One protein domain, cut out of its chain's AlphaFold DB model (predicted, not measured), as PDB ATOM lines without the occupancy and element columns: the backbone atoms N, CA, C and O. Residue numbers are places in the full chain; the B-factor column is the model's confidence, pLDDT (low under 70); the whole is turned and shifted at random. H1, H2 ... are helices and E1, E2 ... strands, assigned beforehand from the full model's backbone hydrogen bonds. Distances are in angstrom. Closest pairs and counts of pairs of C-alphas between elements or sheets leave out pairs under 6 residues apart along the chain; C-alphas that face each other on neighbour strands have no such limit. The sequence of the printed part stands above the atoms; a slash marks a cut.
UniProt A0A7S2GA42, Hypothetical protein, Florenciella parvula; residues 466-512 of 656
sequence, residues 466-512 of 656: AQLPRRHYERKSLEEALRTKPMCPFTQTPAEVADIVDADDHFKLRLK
ATOM      1  N   ALA A 466      24.280  23.840 -79.625       93.19
ATOM      2  CA  ALA A 466      24.884  22.970 -80.643       93.19
ATOM      3  C   ALA A 466      23.892  21.924 -81.201       93.19
ATOM      4  O   ALA A 466      23.851  21.671 -82.404       93.19
ATOM      5  N   GLN A 467      23.022  21.392 -80.337       91.88
ATOM      6  CA  GLN A 467      21.957  20.440 -80.684       91.88
ATOM      7  C   GLN A 467      20.752  21.051 -81.432       91.88
ATOM      8  O   GLN A 467      19.928  20.316 -81.969       91.88
ATOM      9  N   LEU A 468      20.630  22.384 -81.498       91.62
ATOM     10  CA  LEU A 468      19.556  23.107 -82.193       91.62
ATOM     11  C   LEU A 468      20.134  24.178 -83.134       91.62
ATOM     12  O   LEU A 468      19.939  25.376 -82.910       91.62
ATOM     13  N   PRO A 469      20.795  23.784 -84.238       89.38
ATOM     14  CA  PRO A 469      21.564  24.704 -85.079       89.38
ATOM     15  C   PRO A 469      20.730  25.782 -85.791       89.38
ATOM     16  O   PRO A 469      21.315  26.706 -86.355       89.38
ATOM     17  N   ARG A 470      19.396  25.650 -85.787       89.44
ATOM     18  CA  ARG A 470      18.430  26.532 -86.465       89.44
ATOM     19  C   ARG A 470      17.651  27.462 -85.530       89.44
ATOM     20  O   ARG A 470      16.770  28.162 -86.010       89.44
ATOM     21  N   ARG A 471      17.892  27.426 -84.215       92.50
ATOM     22  CA  ARG A 471      17.214  28.318 -83.263       92.50
ATOM     23  C   ARG A 471      18.220  29.236 -82.602       92.50
ATOM     24  O   ARG A 471      19.157  28.756 -81.966       92.50
ATOM     25  N   HIS A 472      17.972  30.530 -82.726       97.06
ATOM     26  CA  HIS A 472      18.783  31.575 -82.128       97.06
ATOM     27  C   HIS A 472      18.084  32.129 -80.887       97.06
ATOM     28  O   HIS A 472      16.857  32.183 -80.812       97.06
ATOM     29  N   TYR A 473      18.882  32.488 -79.895       97.44
ATOM     30  CA  TYR A 473      18.453  33.005 -78.604       97.44
ATOM     31  C   TYR A 473      19.281  34.243 -78.275       97.44
ATOM     32  O   TYR A 473      20.399  34.403 -78.768       97.44
ATOM     33  N   GLU A 474      18.768  35.078 -77.380       97.81
ATOM     34  CA  GLU A 474      19.595  36.080 -76.708       97.81
ATOM     35  C   GLU A 474      20.476  35.378 -75.669       97.81
ATOM     36  O   GLU A 474      19.963  34.665 -74.796       97.81
ATOM     37  N   ARG A 475      21.801  35.586 -75.728       98.12
ATOM     38  CA  ARG A 475      22.769  34.886 -74.863       98.12
ATOM     39  C   ARG A 475      22.378  34.901 -73.395       98.12
ATOM     40  O   ARG A 475      22.348  33.854 -72.754       98.12
ATOM     41  N   LYS A 476      22.042  36.078 -72.865       96.69
ATOM     42  CA  LYS A 476      21.700  36.239 -71.445       96.69
ATOM     43  C   LYS A 476      20.473  35.430 -71.045       96.69
ATOM     44  O   LYS A 476      20.470  34.849 -69.963       96.69
ATOM     45  N   SER A 477      19.453  35.399 -71.896       96.69
ATOM     46  CA  SER A 477      18.217  34.662 -71.635       96.69
ATOM     47  C   SER A 477      18.465  33.159 -71.612       96.69
ATOM     48  O   SER A 477      17.988  32.471 -70.712       96.69
ATOM     49  N   LEU A 478      19.247  32.655 -72.573       97.56
ATOM     50  CA  LEU A 478      19.580  31.237 -72.651       97.56
ATOM     51  C   LEU A 478      20.489  30.802 -71.493       97.56
ATOM     52  O   LEU A 478      20.222  29.780 -70.867       97.56
ATOM     53  N   GLU A 479      21.512  31.591 -71.153       98.00
ATOM     54  CA  GLU A 479      22.371  31.321 -69.993       98.00
ATOM     55  C   GLU A 479      21.574  31.255 -68.685       98.00
ATOM     56  O   GLU A 479      21.789  30.352 -67.878       98.00
ATOM     57  N   GLU A 480      20.651  32.194 -68.461       97.25
ATOM     58  CA  GLU A 480      19.828  32.222 -67.248       97.25
ATOM     59  C   GLU A 480      18.869  31.028 -67.182       97.25
ATOM     60  O   GLU A 480      18.717  30.407 -66.125       97.25
ATOM     61  N   ALA A 481      18.265  30.664 -68.318       96.69
ATOM     62  CA  ALA A 481      17.409  29.490 -68.413       96.69
ATOM     63  C   ALA A 481      18.180  28.208 -68.064       96.69
ATOM     64  O   ALA A 481      17.712  27.438 -67.225       96.69
ATOM     65  N   LEU A 482      19.384  28.022 -68.622       97.00
ATOM     66  CA  LEU A 482      20.210  26.833 -68.376       97.00
ATOM     67  C   LEU A 482      20.790  26.784 -66.956       97.00
ATOM     68  O   LEU A 482      20.896  25.706 -66.379       97.00
ATOM     69  N   ARG A 483      21.117  27.935 -66.349       97.19
ATOM     70  CA  ARG A 483      21.509  28.001 -64.926       97.19
ATOM     71  C   ARG A 483      20.363  27.622 -63.996       97.19
ATOM     72  O   ARG A 483      20.597  27.001 -62.965       97.19
ATOM     73  N   THR A 484      19.142  28.025 -64.341       96.31
ATOM     74  CA  THR A 484      17.946  27.730 -63.541       96.31
ATOM     75  C   THR A 484      17.537  26.267 -63.688       96.31
ATOM     76  O   THR A 484      17.148  25.622 -62.715       96.31
ATOM     77  N   LYS A 485      17.620  25.740 -64.909       96.56
ATOM     78  CA  LYS A 485      17.260  24.370 -65.250       96.56
ATOM     79  C   LYS A 485      18.225  23.884 -66.338       96.56
ATOM     80  O   LYS A 485      18.104  24.369 -67.460       96.56
ATOM     81  N   PRO A 486      19.126  22.924 -66.055       96.94
ATOM     82  CA  PRO A 486      20.135  22.437 -67.007       96.94
ATOM     83  C   PRO A 486      19.523  21.509 -68.074       96.94
ATOM     84  O   PRO A 486      19.947  20.375 -68.289       96.94
ATOM     85  N   MET A 487      18.451  21.975 -68.714       95.88
ATOM     86  CA  MET A 487      17.756  21.321 -69.812       95.88
ATOM     87  C   MET A 487      17.471  22.354 -70.896       95.88
ATOM     88  O   MET A 487      17.073  23.484 -70.611       95.88
ATOM     89  N   CYS A 488      17.618  21.949 -72.154       95.31
ATOM     90  CA  CYS A 488      17.244  22.752 -73.302       95.31
ATOM     91  C   CYS A 488      15.779  23.201 -73.170       95.31
ATOM     92  O   CYS A 488      14.891  22.348 -73.071       95.31
ATOM     93  N   PRO A 489      15.483  24.511 -73.246       88.81
ATOM     94  CA  PRO A 489      14.118  25.011 -73.098       88.81
ATOM     95  C   PRO A 489      13.132  24.464 -74.137       88.81
ATOM     96  O   PRO A 489      11.928  24.448 -73.893       88.81
ATOM     97  N   PHE A 490      13.636  24.019 -75.290       89.12
ATOM     98  CA  PHE A 490      12.817  23.552 -76.401       89.12
ATOM     99  C   PHE A 490      12.668  22.025 -76.433       89.12
ATOM    100  O   PHE A 490      11.551  21.523 -76.472       89.12
ATOM    101  N   THR A 491      13.772  21.273 -76.400       90.50
ATOM    102  CA  THR A 491      13.747  19.800 -76.502       90.50
ATOM    103  C   THR A 491      13.616  19.098 -75.155       90.50
ATOM    104  O   THR A 491      13.389  17.895 -75.132       90.50
ATOM    105  N   GLN A 492      13.800  19.819 -74.043       92.12
ATOM    106  CA  GLN A 492      13.933  19.258 -72.693       92.12
ATOM    107  C   GLN A 492      15.064  18.215 -72.559       92.12
ATOM    108  O   GLN A 492      15.100  17.474 -71.584       92.12
ATOM    109  N   THR A 493      16.009  18.161 -73.505       93.44
ATOM    110  CA  THR A 493      17.227  17.344 -73.375       93.44
ATOM    111  C   THR A 493      18.233  18.045 -72.460       93.44
ATOM    112  O   THR A 493      18.230  19.278 -72.423       93.44
ATOM    113  N   PRO A 494      19.098  17.318 -71.727       97.25
ATOM    114  CA  PRO A 494      20.157  17.934 -70.930       97.25
ATOM    115  C   PRO A 494      20.977  18.927 -71.764       97.25
ATOM    116  O   PRO A 494      21.306  18.652 -72.919       97.25
ATOM    117  N   ALA A 495      21.226  20.108 -71.204       97.50
ATOM    118  CA  ALA A 495      22.017  21.157 -71.834       97.50
ATOM    119  C   ALA A 495      22.626  22.046 -70.754       97.50
ATOM    120  O   ALA A 495      21.943  22.431 -69.803       97.50
ATOM    121  N   GLU A 496      23.884  22.414 -70.929       97.88
ATOM    122  CA  GLU A 496      24.614  23.287 -70.023       97.88
ATOM    123  C   GLU A 496      25.005  24.594 -70.712       97.88
ATOM    124  O   GLU A 496      24.960  24.740 -71.933       97.88
ATOM    125  N   VAL A 497      25.430  25.579 -69.919       97.56
ATOM    126  CA  VAL A 497      25.924  26.863 -70.444       97.56
ATOM    127  C   VAL A 497      27.121  26.666 -71.388       97.56
ATOM    128  O   VAL A 497      27.298  27.450 -72.316       97.56
ATOM    129  N   ALA A 498      27.911  25.604 -71.194       97.19
ATOM    130  CA  ALA A 498      29.026  25.247 -72.070       97.19
ATOM    131  C   ALA A 498      28.588  24.787 -73.477       97.19
ATOM    132  O   ALA A 498      29.385  24.870 -74.409       97.19
ATOM    133  N   ASP A 499      27.330  24.364 -73.653       97.06
ATOM    134  CA  ASP A 499      26.775  23.929 -74.945       97.06
ATOM    135  C   ASP A 499      26.274  25.099 -75.810       97.06
ATOM    136  O   ASP A 499      25.811  24.904 -76.945       97.06
ATOM    137  N   ILE A 500      26.324  26.321 -75.267       98.00
ATOM    138  CA  ILE A 500      25.994  27.542 -75.991       98.00
ATOM    139  C   ILE A 500      27.123  27.839 -76.975       98.00
ATOM    140  O   ILE A 500      28.262  28.099 -76.594       98.00
ATOM    141  N   VAL A 501      26.776  27.867 -78.257       97.88
ATOM    142  CA  VAL A 501      27.668  28.269 -79.341       97.88
ATOM    143  C   VAL A 501      27.173  29.563 -79.966       97.88
ATOM    144  O   VAL A 501      25.986  29.895 -79.929       97.88
ATOM    145  N   ASP A 502      28.090  30.307 -80.566       97.88
ATOM    146  CA  ASP A 502      27.746  31.510 -81.310       97.88
ATOM    147  C   ASP A 502      26.769  31.211 -82.457       97.88
ATOM    148  O   ASP A 502      26.824  30.162 -83.112       97.88
ATOM    149  N   ALA A 503      25.880  32.168 -82.733       96.50
ATOM    150  CA  ALA A 503      25.114  32.159 -83.968       96.50
ATOM    151  C   ALA A 503      26.043  32.154 -85.191       96.50
ATOM    152  O   ALA A 503      27.132  32.733 -85.168       96.50
ATOM    153  N   ASP A 504      25.584  31.530 -86.272       95.12
ATOM    154  CA  ASP A 504      26.271  31.569 -87.561       95.12
ATOM    155  C   ASP A 504      26.346  32.998 -88.122       95.12
ATOM    156  O   ASP A 504      25.471  33.835 -87.886       95.12
ATOM    157  N   ASP A 505      27.402  33.263 -88.895       94.69
ATOM    158  CA  ASP A 505      27.669  34.588 -89.465       94.69
ATOM    159  C   ASP A 505      26.534  35.076 -90.368       94.69
ATOM    160  O   ASP A 505      26.255  36.273 -90.423       94.69
ATOM    161  N   HIS A 506      25.834  34.151 -91.033       90.88
ATOM    162  CA  HIS A 506      24.679  34.467 -91.864       90.88
ATOM    163  C   HIS A 506      23.535  35.073 -91.034       90.88
ATOM    164  O   HIS A 506      23.017  36.137 -91.382       90.88
ATOM    165  N   PHE A 507      23.177  34.454 -89.903       93.19
ATOM    166  CA  PHE A 507      22.199  35.024 -88.977       93.19
ATOM    167  C   PHE A 507      22.667  36.359 -88.388       93.19
ATOM    168  O   PHE A 507      21.902  37.321 -88.372       93.19
ATOM    169  N   LYS A 508      23.935  36.459 -87.961       95.25
ATOM    170  CA  LYS A 508      24.511  37.716 -87.444       95.25
ATOM    171  C   LYS A 508      24.421  38.851 -88.477       95.25
ATOM    172  O   LYS A 508      24.122  39.988 -88.111       95.25
ATOM    173  N   LEU A 509      24.636  38.556 -89.763       90.75
ATOM    174  CA  LEU A 509      24.522  39.525 -90.857       90.75
ATOM    175  C   LEU A 509      23.071  39.993 -91.058       90.75
ATOM    176  O   LEU A 509      22.831  41.198 -91.144       90.75
ATOM    177  N   ARG A 510      22.113  39.054 -91.075       92.44
ATOM    178  CA  ARG A 510      20.670  39.344 -91.147       92.44
ATOM    179  C   ARG A 510      20.207  40.191 -89.959       92.44
ATOM    180  O   ARG A 510      19.583  41.228 -90.157       92.44
ATOM    181  N   LEU A 511      20.609  39.825 -88.742       92.75
ATOM    182  CA  LEU A 511      20.281  40.562 -87.520       92.75
ATOM    183  C   LEU A 511      20.871  41.985 -87.527       92.75
ATOM    184  O   LEU A 511      20.228  42.940 -87.099       92.75
ATOM    185  N   LYS A 512      22.084  42.162 -88.063       92.44
ATOM    186  CA  LYS A 512      22.696  43.489 -88.228       92.44
ATOM    187  C   LYS A 512      21.960  44.347 -89.260       92.44
ATOM    188  O   LYS A 512      21.873  45.560 -89.075       92.44
TER     189      LYS A 512
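AT A GLANCE: This is residues 466 to 512 of the 656 residues of the protein "Hypothetical protein" of Florenciella parvula (UniProt A0A7S2GA42). The chain makes a loose, wide U, with the ten-residue helix H1 as one limb, a winding loop of residues 485 to 499 as the turn, and the short strand E1 on the way back; the second helix, H2, lies past E1 at the opposite end of the long axis from that loop. Residues 466 to 474 lead into H1 at the end away from the loop. The printed part has 47 residues, with two named helices and one named strand in the order H1, E1, H2; the class is mostly helix, though under half of the residues are in named elements. It is only just compact, close to loose, with a radius of gyration of the C-alphas of 10.9 A, and its outline is elongated, spanning 31 by 18 by 16 A.

IN THESE COORDINATES: H1, the longest helix, covers residues 475 to 484 and measures 14.2 A from first to last C-alpha; it begins at C-alpha 475, at (22.769, 34.886, -74.863). E1 covers residues 500 to 502, with C-alpha 500 at (25.994, 27.542, -75.991), and measures 6.9 A. H2 covers residues 505 to 512 and measures 10.3 A, ending at C-alpha 512, at (22.696, 43.489, -88.228).

HOW THE PARTS SIT: H1 and E1 have 1 pair of C-alphas within 8 A, the closest being those of Glu 479 and Ile 500 at 8.0 A. The centres of H1 and E1 are 12.0 A apart. H1 and H2 are apart, with no C-alpha of the one within 8 A of the other. E1 and H2 are also apart, with no C-alpha of the one within 8 A of the other, though they follow each other in the chain. E1 pairs with no named strand. In H1 and H2 every O i to N i+4 pair is within hydrogen-bond range.

THE WHOLE: The two C-alphas farthest apart are those of Pro 494 and Lys 512, at 31.0 A. The first and last printed C-alphas, those of Ala 466 and Lys 512, are 22.0 A apart. The printed part has no cut. The link from H1 to E1 is long, with 15 residues, 485 to 499, whose C-alphas lie 8 to 13 A from the mean of the C-alphas. The link from E1 to H2 is tight, with 2 residues between them. The mean pLDDT of the printed part of this model is 95.0, and no printed residue is under 70.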